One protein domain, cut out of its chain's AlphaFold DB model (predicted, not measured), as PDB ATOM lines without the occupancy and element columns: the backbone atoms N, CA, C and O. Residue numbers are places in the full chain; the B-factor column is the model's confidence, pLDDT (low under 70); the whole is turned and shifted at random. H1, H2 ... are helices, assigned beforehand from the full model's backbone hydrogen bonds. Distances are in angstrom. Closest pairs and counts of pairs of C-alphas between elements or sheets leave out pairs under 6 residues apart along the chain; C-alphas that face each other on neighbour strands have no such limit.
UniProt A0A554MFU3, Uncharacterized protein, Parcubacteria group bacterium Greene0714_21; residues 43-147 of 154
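AT A GLANCE: This is residues 43 to 147 of the 154 residues of an uncharacterized protein of Parcubacteria group bacterium Greene0714_21 (UniProt A0A554MFU3). Four helices stand side by side in an up-and-down bundle, and the last, H4, runs far out of it, so that residues 131 to 147 stick out as a long arm. In the body H1, H2, H3 and H4 follow each other round a ring, each running against the one before. The printed part has 105 residues, with four named helices, no named strand and the class all helix. It is loose, with a radius of gyration of the C-alphas of 17.5 A, and spans 65 by 21 by 21 A, the arm making the length.

HOW THE PARTS SIT: H1, residues 46 to 61, and H2, residues 67 to 83, form a helical hairpin at a shallow tilt of 14 degrees; their closest C-alphas, Asp 59 and Gly 67, are 5.5 A apart. H2 and H3, residues 87 to 104, form another at 5 degrees, touching through residues 82 to 83 and 90 to 94 alone, closest at the C-alphas of Leu 82 and Arg 90, 6.3 A. H3 and H4, residues 114 to 145, form a third at 15 degrees; H4 touches H3 with residues 114 to 126 alone, and the C-alphas of Leu 93 and Ala 122 are closest, 6.9 A. H4 touches H1 with residues 114 to 120 alone, opposite ways at a shallow tilt of 22 degrees, closest at the C-alphas of Ala 52 and Thr 116, 5.1 A. H2 and H4 are near each other; H1 and H3 are apart. In H1, H2 and H4 every O i to N i+4 pair is within hydrogen-bond range, in H3 13 of 14.

IN THESE COORDINATES: H1 begins at C-alpha 46 (151.903, 120.641, 94.866) and measures 22.4 A, H2 23.9 A and H3 25.9 A. H4 measures 46.2 A, ending at C-alpha 145 (114.287, 115.241, 86.553).

THE WHOLE: The C-alphas of Phe 65 and Gly 147 are farthest apart, 65.2 A. Without residues 131 to 147, which stand free, the body spans 38 by 22 by 19 A. The printed part has no cut and no long link, and no printed residue is under 70 in pLDDT.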
ATOM      1  N   LYS A  43     142.856 120.606  91.478       93.44
ATOM      2  CA  LYS A  43     144.018 119.761  91.775       93.44
ATOM      3  C   LYS A  43     144.826 120.384  92.912       93.44
ATOM      4  O   LYS A  43     144.950 121.609  92.990       93.44
ATOM      5  N   PHE A  44     145.399 119.539  93.766       92.81
ATOM      6  CA  PHE A  44     146.259 119.997  94.852       92.81
ATOM      7  C   PHE A  44     147.463 120.777  94.287       92.81
ATOM      8  O   PHE A  44     148.131 120.277  93.375       92.81
ATOM      9  N   PRO A  45     147.763 121.988  94.787       93.69
ATOM     10  CA  PRO A  45     148.793 122.851  94.215       93.69
ATOM     11  C   PRO A  45     150.198 122.449  94.701       93.69
ATOM     12  O   PRO A  45     150.875 123.237  95.357       93.69
ATOM     13  N   LEU A  46     150.638 121.223  94.381       96.12
ATOM     14  CA  LEU A  46     151.903 120.641  94.866       96.12
ATOM     15  C   LEU A  46     153.101 121.564  94.635       96.12
ATOM     16  O   LEU A  46     153.842 121.836  95.569       96.12
ATOM     17  N   LEU A  47     153.250 122.096  93.418       95.50
ATOM     18  CA  LEU A  47     154.357 122.993  93.079       95.50
ATOM     19  C   LEU A  47     154.384 124.232  93.986       95.50
ATOM     20  O   LEU A  47     155.423 124.573  94.536       95.50
ATOM     21  N   ILE A  48     153.232 124.881  94.173       96.19
ATOM     22  CA  ILE A  48     153.120 126.094  94.991       96.19
ATOM     23  C   ILE A  48     153.387 125.775  96.461       96.19
ATOM     24  O   ILE A  48     154.073 126.540  97.131       96.19
ATOM     25  N   LEU A  49     152.895 124.633  96.953       96.88
ATOM     26  CA  LEU A  49     153.170 124.190  98.317       96.88
ATOM     27  C   LEU A  49     154.662 123.913  98.532       96.88
ATOM     28  O   LEU A  49     155.219 124.365  99.526       96.88
ATOM     29  N   CYS A  50     155.317 123.202  97.613       97.00
ATOM     30  CA  CYS A  50     156.752 122.938  97.699       97.00
ATOM     31  C   CYS A  50     157.556 124.242  97.710       97.00
ATOM     32  O   CYS A  50     158.457 124.390  98.528       97.00
ATOM     33  N   MET A  51     157.201 125.210  96.860       96.44
ATOM     34  CA  MET A  51     157.856 126.522  96.847       96.44
ATOM     35  C   MET A  51     157.600 127.308  98.142       96.44
ATOM     36  O   MET A  51     158.516 127.952  98.640       96.44
ATOM     37  N   ALA A  52     156.395 127.217  98.715       95.88
ATOM     38  CA  ALA A  52     156.072 127.833 100.003       95.88
ATOM     39  C   ALA A  52     156.904 127.231 101.143       95.88
ATOM     40  O   ALA A  52     157.488 127.969 101.929       95.88
ATOM     41  N   LEU A  53     157.029 125.902 101.178       96.56
ATOM     42  CA  LEU A  53     157.852 125.192 102.157       96.56
ATOM     43  C   LEU A  53     159.333 125.556 102.026       96.56
ATOM     44  O   LEU A  53     159.987 125.814 103.033       96.56
ATOM     45  N   LEU A  54     159.863 125.598 100.798       95.31
ATOM     46  CA  LEU A  54     161.252 125.993 100.547       95.31
ATOM     47  C   LEU A  54     161.514 127.440 100.973       95.31
ATOM     48  O   LEU A  54     162.558 127.717 101.561       95.31
ATOM     49  N   LYS A  55     160.566 128.346 100.713       93.12
ATOM     50  CA  LYS A  55     160.633 129.744 101.152       93.12
ATOM     51  C   LYS A  55     160.634 129.837 102.673       93.12
ATOM     52  O   LYS A  55     161.569 130.397 103.232       93.12
ATOM     53  N   ASP A  56     159.635 129.252 103.333       93.81
ATOM     54  CA  ASP A  56     159.491 129.305 104.793       93.81
ATOM     55  C   ASP A  56     160.717 128.674 105.492       93.81
ATOM     56  O   ASP A  56     161.210 129.197 106.491       93.81
ATOM     57  N   PHE A  57     161.279 127.594 104.933       94.50
ATOM     58  CA  PHE A  57     162.524 126.991 105.422       94.50
ATOM     59  C   PHE A  57     163.747 127.898 105.208       94.50
ATOM     60  O   PHE A  57     164.577 128.035 106.106       94.50
ATOM     61  N   GLY A  58     163.862 128.538 104.041       92.31
ATOM     62  CA  GLY A  58     164.937 129.488 103.752       92.31
ATOM     63  C   GLY A  58     164.905 130.703 104.681       92.31
ATOM     64  O   GLY A  58     165.944 131.110 105.206       92.31
ATOM     65  N   ASP A  59     163.721 131.241 104.952       90.56
ATOM     66  CA  ASP A  59     163.545 132.357 105.882       90.56
ATOM     67  C   ASP A  59     163.913 131.951 107.315       90.56
ATOM     68  O   ASP A  59     164.594 132.709 108.007       90.56
ATOM     69  N   LEU A  60     163.552 130.732 107.733       91.25
ATOM     70  CA  LEU A  60     163.927 130.186 109.039       91.25
ATOM     71  C   LEU A  60     165.452 130.055 109.195       91.25
ATOM     72  O   LEU A  60     166.001 130.471 110.213       91.25
ATOM     73  N   VAL A  61     166.144 129.510 108.188       93.44
ATOM     74  CA  VAL A  61     167.612 129.324 108.210       93.44
ATOM     75  C   VAL A  61     168.351 130.661 108.180       93.44
ATOM     76  O   VAL A  61     169.387 130.821 108.822       93.44
ATOM     77  N   THR A  62     167.821 131.633 107.442       91.94
ATOM     78  CA  THR A  62     168.459 132.944 107.256       91.94
ATOM     79  C   THR A  62     168.029 133.967 108.306       91.94
ATOM     80  O   THR A  62     168.432 135.129 108.222       91.94
ATOM     81  N   LEU A  63     167.208 133.551 109.282       88.62
ATOM     82  CA  LEU A  63     166.596 134.412 110.299       88.62
ATOM     83  C   LEU A  63     165.916 135.649 109.682       88.62
ATOM     84  O   LEU A  63     165.957 136.747 110.236       88.62
ATOM     85  N   GLY A  64     165.318 135.477 108.501       84.44
ATOM     86  CA  GLY A  64     164.615 136.528 107.767       84.44
ATOM     87  C   GLY A  64     165.499 137.506 106.983       84.44
ATOM     88  O   GLY A  64     164.947 138.387 106.326       84.44
ATOM     89  N   PHE A  65     166.833 137.366 106.976       86.62
ATOM     90  CA  PHE A  65     167.722 138.284 106.241       86.62
ATOM     91  C   PHE A  65     167.432 138.303 104.730       86.62
ATOM     92  O   PHE A  65     167.401 139.359 104.103       86.62
ATOM     93  N   LEU A  66     167.167 137.130 104.152       87.56
ATOM     94  CA  LEU A  66     166.780 136.975 102.744       87.56
ATOM     95  C   LEU A  66     165.272 137.157 102.503       87.56
ATOM     96  O   LEU A  66     164.843 137.177 101.346       87.56
ATOM     97  N   GLY A  67     164.490 137.350 103.569       86.06
ATOM     98  CA  GLY A  67     163.029 137.289 103.559       86.06
ATOM     99  C   GLY A  67     162.373 138.257 102.580       86.06
ATOM    100  O   GLY A  67     161.410 137.907 101.910       86.06
ATOM    101  N   MET A  68     162.912 139.469 102.418       86.81
ATOM    102  CA  MET A  68     162.318 140.457 101.507       86.81
ATOM    103  C   MET A  68     162.421 140.030 100.034       86.81
ATOM    104  O   MET A  68     161.467 140.190  99.271       86.81
ATOM    105  N   ILE A  69     163.562 139.460  99.636       91.19
ATOM    106  CA  ILE A  69     163.800 139.015  98.258       91.19
ATOM    107  C   ILE A  69     162.978 137.755  97.979       91.19
ATOM    108  O   ILE A  69     162.270 137.692  96.972       91.19
ATOM    109  N   THR A  70     163.035 136.765  98.873       91.31
ATOM    110  CA  THR A  70     162.290 135.506  98.729       91.31
ATOM    111  C   THR A  70     160.781 135.754  98.708       91.31
ATOM    112  O   THR A  70     160.080 135.174  97.874       91.31
ATOM    113  N   ASN A  71     160.283 136.677  99.536       90.81
ATOM    114  CA  ASN A  71     158.876 137.063  99.561       90.81
ATOM    115  C   ASN A  71     158.431 137.772  98.274       90.81
ATOM    116  O   ASN A  71     157.339 137.508  97.781       90.81
ATOM    117  N   PHE A  72     159.273 138.610  97.660       92.31
ATOM    118  CA  PHE A  72     158.938 139.226  96.371       92.31
ATOM    119  C   PHE A  72     158.698 138.174  95.274       92.31
ATOM    120  O   PHE A  72     157.659 138.191  94.605       92.31
ATOM    121  N   PHE A  73     159.610 137.206  95.125       94.12
ATOM    122  CA  PHE A  73     159.450 136.119  94.150       94.12
ATOM    123  C   PHE A  73     158.258 135.216  94.475       94.12
ATOM    124  O   PHE A  73     157.486 134.857  93.580       94.12
ATOM    125  N   PHE A  74     158.077 134.870  95.751       93.62
ATOM    126  CA  PHE A  74     156.941 134.065  96.186       93.62
ATOM    127  C   PHE A  74     155.607 134.794  95.970       93.62
ATOM    128  O   PHE A  74     154.629 134.189  95.532       93.62
ATOM    129  N   GLY A  75     155.580 136.109  96.181       93.88
ATOM    130  CA  GLY A  75     154.416 136.946  95.937       93.88
ATOM    131  C   GLY A  75     153.989 136.938  94.471       93.88
ATOM    132  O   GLY A  75     152.803 136.767  94.189       93.88
ATOM    133  N   ILE A  76     154.939 137.025  93.534       95.38
ATOM    134  CA  ILE A  76     154.662 136.879  92.094       95.38
ATOM    135  C   ILE A  76     154.115 135.479  91.789       95.38
ATOM    136  O   ILE A  76     153.117 135.348  91.078       95.38
ATOM    137  N   LEU A  77     154.730 134.433  92.347       95.69
ATOM    138  CA  LEU A  77     154.293 133.049  92.143       95.69
ATOM    139  C   LEU A  77     152.844 132.833  92.615       95.69
ATOM    140  O   LEU A  77     152.027 132.270  91.880       95.69
ATOM    141  N   ILE A  78     152.507 133.308  93.818       94.50
ATOM    142  CA  ILE A  78     151.143 133.242  94.356       94.50
ATOM    143  C   ILE A  78     150.188 134.082  93.520       94.50
ATOM    144  O   ILE A  78     149.087 133.626  93.221       94.50
ATOM    145  N   TRP A  79     150.593 135.278  93.101       94.31
ATOM    146  CA  TRP A  79     149.767 136.141  92.264       94.31
ATOM    147  C   TRP A  79     149.365 135.460  90.949       94.31
ATOM    148  O   TRP A  79     148.174 135.404  90.627       94.31
ATOM    149  N   VAL A  80     150.326 134.850  90.247       95.06
ATOM    150  CA  VAL A  80     150.072 134.059  89.030       95.06
ATOM    151  C   VAL A  80     149.163 132.865  89.333       95.06
ATOM    152  O   VAL A  80     148.211 132.606  88.596       95.06
ATOM    153  N   TRP A  81     149.387 132.163  90.446       94.69
ATOM    154  CA  TRP A  81     148.521 131.056  90.862       94.69
ATOM    155  C   TRP A  81     147.073 131.500  91.138       94.69
ATOM    156  O   TRP A  81     146.127 130.805  90.754       94.69
ATOM    157  N   LEU A  82     146.876 132.675  91.746       92.50
ATOM    158  CA  LEU A  82     145.556 133.246  92.031       92.50
ATOM    159  C   LEU A  82     144.803 133.690  90.771       92.50
ATOM    160  O   LEU A  82     143.570 133.709  90.788       92.50
ATOM    161  N   MET A  83     145.498 134.024  89.680       92.00
ATOM    162  CA  MET A  83     144.846 134.345  88.402       92.00
ATOM    163  C   MET A  83     144.084 133.159  87.810       92.00
ATOM    164  O   MET A  83     143.069 133.363  87.152       92.00
ATOM    165  N   GLY A  84     144.527 131.928  88.084       89.88
ATOM    166  CA  GLY A  84     143.857 130.709  87.627       89.88
ATOM    167  C   GLY A  84     142.613 130.319  88.435       89.88
ATOM    168  O   GLY A  84     142.020 129.278  88.161       89.88
ATOM    169  N   LYS A  85     142.233 131.098  89.455       89.50
ATOM    170  CA  LYS A  85     141.118 130.789  90.365       89.50
ATOM    171  C   LYS A  85     139.818 131.480  89.942       89.50
ATOM    172  O   LYS A  85     139.839 132.572  89.378       89.50
ATOM    173  N   LEU A  86     138.681 130.856  90.271       85.69
ATOM    174  CA  LEU A  86     137.334 131.396  90.019       85.69
ATOM    175  C   LEU A  86     137.134 132.767  90.692       85.69
ATOM    176  O   LEU A  86     137.674 133.020  91.774       85.69
ATOM    177  N   GLY A  87     136.336 133.643  90.067       82.62
ATOM    178  CA  GLY A  87     136.173 135.054  90.451       82.62
ATOM    179  C   GLY A  87     135.809 135.286  91.925       82.62
ATOM    180  O   GLY A  87     136.486 136.066  92.606       82.62
ATOM    181  N   PHE A  88     134.816 134.558  92.442       81.44
ATOM    182  CA  PHE A  88     134.393 134.640  93.846       81.44
ATOM    183  C   PHE A  88     135.502 134.230  94.826       81.44
ATOM    184  O   PHE A  88     135.760 134.915  95.821       81.44
ATOM    185  N   MET A  89     136.227 133.141  94.536       87.00
ATOM    186  CA  MET A  89     137.347 132.678  95.366       87.00
ATOM    187  C   MET A  89     138.512 133.653  95.334       87.00
ATOM    188  O   MET A  89     139.136 133.916  96.365       87.00
ATOM    189  N   ARG A  90     138.775 134.215  94.155       90.31
ATOM    190  CA  ARG A  90     139.865 135.150  93.916       90.31
ATOM    191  C   ARG A  90     139.785 136.333  94.880       90.31
ATOM    192  O   ARG A  90     140.754 136.587  95.587       90.31
ATOM    193  N   LYS A  91     138.629 136.995  95.012       88.62
ATOM    194  CA  LYS A  91     138.453 138.148  95.925       88.62
ATOM    195  C   LYS A  91     138.824 137.815  97.377       88.62
ATOM    196  O   LYS A  91     139.527 138.586  98.031       88.62
ATOM    197  N   TRP A  92     138.373 136.664  97.882       90.06
ATOM    198  CA  TRP A  92     138.686 136.223  99.245       90.06
ATOM    199  C   TRP A  92     140.174 135.891  99.413       90.06
ATOM    200  O   TRP A  92     140.791 136.304 100.400       90.06
ATOM    201  N   LEU A  93     140.755 135.186  98.438       93.50
ATOM    202  CA  LEU A  93     142.164 134.806  98.446       93.50
ATOM    203  C   LEU A  93     143.087 136.022  98.385       93.50
ATOM    204  O   LEU A  93     144.036 136.073  99.156       93.50
ATOM    205  N   TYR A  94     142.779 137.027  97.560       93.25
ATOM    206  CA  TYR A  94     143.560 138.267  97.481       93.25
ATOM    207  C   TYR A  94     143.574 139.031  98.803       93.25
ATOM    208  O   TYR A  94     144.640 139.430  99.263       93.25
ATOM    209  N   LYS A  95     142.417 139.189  99.464       92.88
ATOM    210  CA  LYS A  95     142.357 139.841 100.786       92.88
ATOM    211  C   LYS A  95     143.236 139.119 101.809       92.88
ATOM    212  O   LYS A  95     143.924 139.759 102.598       92.88
ATOM    213  N   ARG A  96     143.222 137.782 101.796       93.75
ATOM    214  CA  ARG A  96     144.051 136.964 102.693       93.75
ATOM    215  C   ARG A  96     145.527 136.986 102.320       93.75
ATOM    216  O   ARG A  96     146.349 137.015 103.222       93.75
ATOM    217  N   PHE A  97     145.848 137.016 101.035       93.50
ATOM    218  CA  PHE A  97     147.214 137.140 100.547       93.50
ATOM    219  C   PHE A  97     147.832 138.479 100.961       93.50
ATOM    220  O   PHE A  97     148.906 138.486 101.545       93.50
ATOM    221  N   ILE A  98     147.119 139.595 100.776       93.62
ATOM    222  CA  ILE A  98     147.565 140.917 101.246       93.62
ATOM    223  C   ILE A  98     147.765 140.909 102.764       93.62
ATOM    224  O   ILE A  98     148.766 141.415 103.255       93.62
ATOM    225  N   PHE A  99     146.848 140.292 103.513       94.12
ATOM    226  CA  PHE A  99     146.997 140.150 104.959       94.12
ATOM    227  C   PHE A  99     148.250 139.347 105.346       94.12
ATOM    228  O   PHE A  99     148.971 139.757 106.248       94.12
ATOM    229  N   VAL A 100     148.533 138.238 104.655       92.06
ATOM    230  CA  VAL A 100     149.760 137.450 104.859       92.06
ATOM    231  C   VAL A 100     150.999 138.283 104.543       92.06
ATOM    232  O   VAL A 100     151.888 138.352 105.382       92.06
ATOM    233  N   LEU A 101     151.019 138.995 103.412       90.31
ATOM    234  CA  LEU A 101     152.119 139.898 103.064       90.31
ATOM    235  C   LEU A 101     152.353 140.959 104.145       90.31
ATOM    236  O   LEU A 101     153.494 141.217 104.502       90.31
ATOM    237  N   MET A 102     151.285 141.548 104.695       91.88
ATOM    238  CA  MET A 102     151.388 142.520 105.789       91.88
ATOM    239  C   MET A 102     151.969 141.906 107.069       91.88
ATOM    240  O   MET A 102     152.740 142.564 107.765       91.88
ATOM    241  N   LEU A 103     151.609 140.660 107.385       90.50
ATOM    242  CA  LEU A 103     152.118 139.954 108.559       90.50
ATOM    243  C   LEU A 103     153.619 139.643 108.466       90.50
ATOM    244  O   LEU A 103     154.293 139.642 109.492       90.50
ATOM    245  N   GLU A 104     154.158 139.443 107.264       85.69
ATOM    246  CA  GLU A 104     155.587 139.155 107.075       85.69
ATOM    247  C   GLU A 104     156.518 140.345 107.344       85.69
ATOM    248  O   GLU A 104     157.717 140.164 107.560       85.69
ATOM    249  N   PHE A 105     155.992 141.574 107.393       85.38
ATOM    250  CA  PHE A 105     156.791 142.746 107.771       85.38
ATOM    251  C   PHE A 105     157.185 142.751 109.256       85.38
ATOM    252  O   PHE A 105     158.034 143.545 109.662       85.38
ATOM    253  N   PHE A 106     156.599 141.874 110.077       88.38
ATOM    254  CA  PHE A 106     156.939 141.764 111.490       88.38
ATOM    255  C   PHE A 106     158.056 140.724 111.702       88.38
ATOM    256  O   PHE A 106     157.851 139.540 111.428       88.38
ATOM    257  N   PRO A 107     159.214 141.114 112.273       77.50
ATOM    258  CA  PRO A 107     160.431 140.289 112.306       77.50
ATOM    259  C   PRO A 107     160.308 138.969 113.089       77.50
ATOM    260  O   PRO A 107     161.104 138.061 112.884       77.50
ATOM    261  N   PHE A 108     159.295 138.822 113.947       83.75
ATOM    262  CA  PHE A 108     159.042 137.593 114.714       83.75
ATOM    263  C   PHE A 108     158.004 136.669 114.072       83.75
ATOM    264  O   PHE A 108     157.944 135.482 114.380       83.75
ATOM    265  N   ILE A 109     157.175 137.204 113.176       86.12
ATOM    266  CA  ILE A 109     156.084 136.457 112.549       86.12
ATOM    267  C   ILE A 109     156.622 135.512 111.460       86.12
ATOM    268  O   ILE A 109     156.044 134.451 111.229       86.12
ATOM    269  N   ASN A 110     157.791 135.822 110.891       78.69
ATOM    270  CA  ASN A 110     158.471 135.010 109.875       78.69
ATOM    271  C   ASN A 110     158.950 133.633 110.369       78.69
ATOM    272  O   ASN A 110     159.310 132.792 109.553       78.69
ATOM    273  N   MET A 111     158.935 133.362 111.681       85.31
ATOM    274  CA  MET A 111     159.207 132.013 112.205       85.31
ATOM    275  C   MET A 111     158.050 131.034 111.954       85.31
ATOM    276  O   MET A 111     158.232 129.820 112.036       85.31
ATOM    277  N   ILE A 112     156.849 131.544 111.679       90.56
ATOM    278  CA  ILE A 112     155.674 130.725 111.390       90.56
ATOM    279  C   ILE A 112     155.628 130.493 109.871       90.56
ATOM    280  O   ILE A 112     155.742 131.465 109.123       90.56
ATOM    281  N   PRO A 113     155.398 129.257 109.381       93.19
ATOM    282  CA  PRO A 113     155.325 128.959 107.948       93.19
ATOM    283  C   PRO A 113     153.986 129.426 107.348       93.19
ATOM    284  O   PRO A 113     153.122 128.635 106.949       93.19
ATOM    285  N   ILE A 114     153.753 130.741 107.370       93.31
ATOM    286  CA  ILE A 114     152.463 131.363 107.047       93.31
ATOM    287  C   ILE A 114     152.100 131.136 105.584       93.31
ATOM    288  O   ILE A 114     150.923 130.914 105.291       93.31
ATOM    289  N   ASN A 115     153.075 131.120 104.674       93.56
ATOM    290  CA  ASN A 115     152.824 130.850 103.260       93.56
ATOM    291  C   ASN A 115     152.342 129.427 103.039       93.56
ATOM    292  O   ASN A 115     151.344 129.207 102.348       93.56
ATOM    293  N   THR A 116     153.000 128.463 103.681       95.69
ATOM    294  CA  THR A 116     152.566 127.065 103.667       95.69
ATOM    295  C   THR A 116     151.134 126.944 104.191       95.69
ATOM    296  O   THR A 116     150.267 126.376 103.518       95.69
ATOM    297  N   PHE A 117     150.839 127.550 105.347       95.75
ATOM    298  CA  PHE A 117     149.485 127.562 105.911       95.75
ATOM    299  C   PHE A 117     148.463 128.229 104.985       95.75
ATOM    300  O   PHE A 117     147.340 127.733 104.845       95.75
ATOM    301  N   PHE A 118     148.832 129.335 104.342       95.44
ATOM    302  CA  PHE A 118     147.982 130.046 103.400       95.44
ATOM    303  C   PHE A 118     147.614 129.161 102.209       95.44
ATOM    304  O   PHE A 118     146.425 129.025 101.919       95.44
ATOM    305  N   VAL A 119     148.592 128.509 101.571       95.56
ATOM    306  CA  VAL A 119     148.370 127.644 100.398       95.56
ATOM    307  C   VAL A 119     147.475 126.455 100.750       95.56
ATOM    308  O   VAL A 119     146.495 126.192 100.046       95.56
ATOM    309  N   VAL A 120     147.752 125.774 101.868       96.62
ATOM    310  CA  VAL A 120     146.939 124.635 102.332       96.62
ATOM    311  C   VAL A 120     145.508 125.079 102.629       96.62
ATOM    312  O   VAL A 120     144.551 124.488 102.123       96.62
ATOM    313  N   ARG A 121     145.335 126.158 103.399       95.69
ATOM    314  CA  ARG A 121     144.007 126.670 103.764       95.69
ATOM    315  C   ARG A 121     143.227 127.165 102.548       95.69
ATOM    316  O   ARG A 121     142.017 126.942 102.473       95.69
ATOM    317  N   ALA A 122     143.900 127.836 101.618       95.06
ATOM    318  CA  ALA A 122     143.324 128.287 100.360       95.06
ATOM    319  C   ALA A 122     142.777 127.104  99.558       95.06
ATOM    320  O   ALA A 122     141.615 127.139  99.154       95.06
ATOM    321  N   HIS A 123     143.567 126.036  99.416       95.44
ATOM    322  CA  HIS A 123     143.145 124.833  98.709       95.44
ATOM    323  C   HIS A 123     141.987 124.110  99.413       95.44
ATOM    324  O   HIS A 123     140.987 123.796  98.777       95.44
ATOM    325  N   MET A 124     142.053 123.924 100.737       95.44
ATOM    326  CA  MET A 124     140.954 123.310 101.494       95.44
ATOM    327  C   MET A 124     139.643 124.089 101.344       95.44
ATOM    328  O   MET A 124     138.578 123.487 101.204       95.44
ATOM    329  N   LYS A 125     139.704 125.426 101.388       93.25
ATOM    330  CA  LYS A 125     138.512 126.265 101.214       93.25
ATOM    331  C   LYS A 125     137.984 126.190  99.782       93.25
ATOM    332  O   LYS A 125     136.774 126.146  99.598       93.25
ATOM    333  N   GLU A 126     138.872 126.147  98.794       93.12
ATOM    334  CA  GLU A 126     138.503 125.968  97.390       93.12
ATOM    335  C   GLU A 126     137.770 124.645  97.160       93.12
ATOM    336  O   GLU A 126     136.671 124.670  96.614       93.12
ATOM    337  N   CYS A 127     138.314 123.519  97.642       94.00
ATOM    338  CA  CYS A 127     137.658 122.211  97.541       94.00
ATOM    339  C   CYS A 127     136.253 122.246  98.147       94.00
ATOM    340  O   CYS A 127     135.294 121.898  97.469       94.00
ATOM    341  N   LYS A 128     136.111 122.767  99.377       92.81
ATOM    342  CA  LYS A 128     134.806 122.873 100.052       92.81
ATOM    343  C   LYS A 128     133.776 123.656  99.238       92.81
ATOM    344  O   LYS A 128     132.623 123.246  99.178       92.81
ATOM    345  N   LYS A 129     134.173 124.773  98.619       91.12
ATOM    346  CA  LYS A 129     133.250 125.569  97.797       91.12
ATOM    347  C   LYS A 129     132.900 124.882  96.486       91.12
ATOM    348  O   LYS A 129     131.738 124.891  96.101       91.12
ATOM    349  N   VAL A 130     133.885 124.295  95.809       92.00
ATOM    350  CA  VAL A 130     133.645 123.576  94.551       92.00
ATOM    351  C   VAL A 130     132.730 122.378  94.787       92.00
ATOM    352  O   VAL A 130     131.776 122.198  94.038       92.00
ATOM    353  N   ASP A 131     132.950 121.618  95.860       93.81
ATOM    354  CA  ASP A 131     132.082 120.498  96.223       93.81
ATOM    355  C   ASP A 131     130.663 120.970  96.574       93.81
ATOM    356  O   ASP A 131     129.696 120.358  96.126       93.81
ATOM    357  N   ALA A 132     130.513 122.085  97.299       92.50
ATOM    358  CA  ALA A 132     129.196 122.653  97.598       92.50
ATOM    359  C   ALA A 132     128.432 123.063  96.327       92.50
ATOM    360  O   ALA A 132     127.254 122.740  96.176       92.50
ATOM    361  N   ILE A 133     129.117 123.705  95.375       91.62
ATOM    362  CA  ILE A 133     128.537 124.080  94.077       91.62
ATOM    363  C   ILE A 133     128.119 122.839  93.289       91.62
ATOM    364  O   ILE A 133     126.994 122.778  92.801       91.62
ATOM    365  N   LEU A 134     128.986 121.830  93.188       92.56
ATOM    366  CA  LEU A 134     128.665 120.594  92.472       92.56
ATOM    367  C   LEU A 134     127.465 119.869  93.096       92.56
ATOM    368  O   LEU A 134     126.564 119.452  92.369       92.56
ATOM    369  N   ASN A 135     127.411 119.786  94.426       93.31
ATOM    370  CA  ASN A 135     126.296 119.169  95.144       93.31
ATOM    371  C   ASN A 135     124.984 119.948  94.956       93.31
ATOM    372  O   ASN A 135     123.929 119.335  94.794       93.31
ATOM    373  N   ALA A 136     125.035 121.285  94.964       90.81
ATOM    374  CA  ALA A 136     123.867 122.128  94.705       90.81
ATOM    375  C   ALA A 136     123.344 121.934  93.271       90.81
ATOM    376  O   ALA A 136     122.149 121.706  93.076       90.81
ATOM    377  N   LEU A 137     124.237 121.921  92.275       89.75
ATOM    378  CA  LEU A 137     123.878 121.677  90.873       89.75
ATOM    379  C   LEU A 137     123.300 120.273  90.654       89.75
ATOM    380  O   LEU A 137     122.314 120.115  89.932       89.75
ATOM    381  N   GLU A 138     123.882 119.247  91.279       91.00
ATOM    382  CA  GLU A 138     123.362 117.879  91.210       91.00
ATOM    383  C   GLU A 138     121.982 117.771  91.874       91.00
ATOM    384  O   GLU A 138     121.066 117.149  91.321       91.00
ATOM    385  N   GLY A 139     121.810 118.420  93.029       89.62
ATOM    386  CA  GLY A 139     120.532 118.532  93.726       89.62
ATOM    387  C   GLY A 139     119.460 119.155  92.836       89.62
ATOM    388  O   GLY A 139     118.407 118.545  92.633       89.62
ATOM    389  N   PHE A 140     119.759 120.308  92.240       87.50
ATOM    390  CA  PHE A 140     118.877 121.003  91.303       87.50
ATOM    391  C   PHE A 140     118.519 120.129  90.088       87.50
ATOM    392  O   PHE A 140     117.342 119.912  89.791       87.50
ATOM    393  N   ALA A 141     119.512 119.514  89.438       88.81
ATOM    394  CA  ALA A 141     119.289 118.623  88.296       88.81
ATOM    395  C   ALA A 141     118.393 117.420  88.652       88.81
ATOM    396  O   ALA A 141     117.545 116.998  87.856       88.81
ATOM    397  N   LYS A 142     118.539 116.868  89.863       90.88
ATOM    398  CA  LYS A 142     117.702 115.771  90.369       90.88
ATOM    399  C   LYS A 142     116.264 116.215  90.642       90.88
ATOM    400  O   LYS A 142     115.347 115.423  90.418       90.88
ATOM    401  N   GLN A 143     116.051 117.445  91.111       89.44
ATOM    402  CA  GLN A 143     114.707 118.005  91.294       89.44
ATOM    403  C   GLN A 143     114.003 118.243  89.954       89.44
ATOM    404  O   GLN A 143     112.850 117.829  89.797       89.44
ATOM    405  N   ALA A 144     114.721 118.786  88.967       86.88
ATOM    406  CA  ALA A 144     114.216 118.969  87.609       86.88
ATOM    407  C   ALA A 144     113.795 117.638  86.961       86.88
ATOM    408  O   ALA A 144     112.683 117.515  86.451       86.88
ATOM    409  N   ARG A 145     114.621 116.586  87.073       88.12
ATOM    410  CA  ARG A 145     114.287 115.241  86.553       88.12
ATOM    411  C   ARG A 145     113.059 114.604  87.205       88.12
ATOM    412  O   ARG A 145     112.433 113.742  86.600       88.12
ATOM    413  N   ARG A 146     112.722 114.988  88.437       91.94
ATOM    414  CA  ARG A 146     111.555 114.467  89.168       91.94
ATOM    415  C   ARG A 146     110.244 115.159  88.784       91.94
ATOM    416  O   ARG A 146     109.228 114.864  89.403       91.94
ATOM    417  N   GLY A 147     110.262 116.089  87.825       84.44
ATOM    418  CA  GLY A 147     109.078 116.851  87.419       84.44
ATOM    419  C   GLY A 147     108.565 117.815  88.492       84.44
ATOM    420  O   GLY A 147     107.467 118.339  88.359       84.44
TER     421      GLY A 147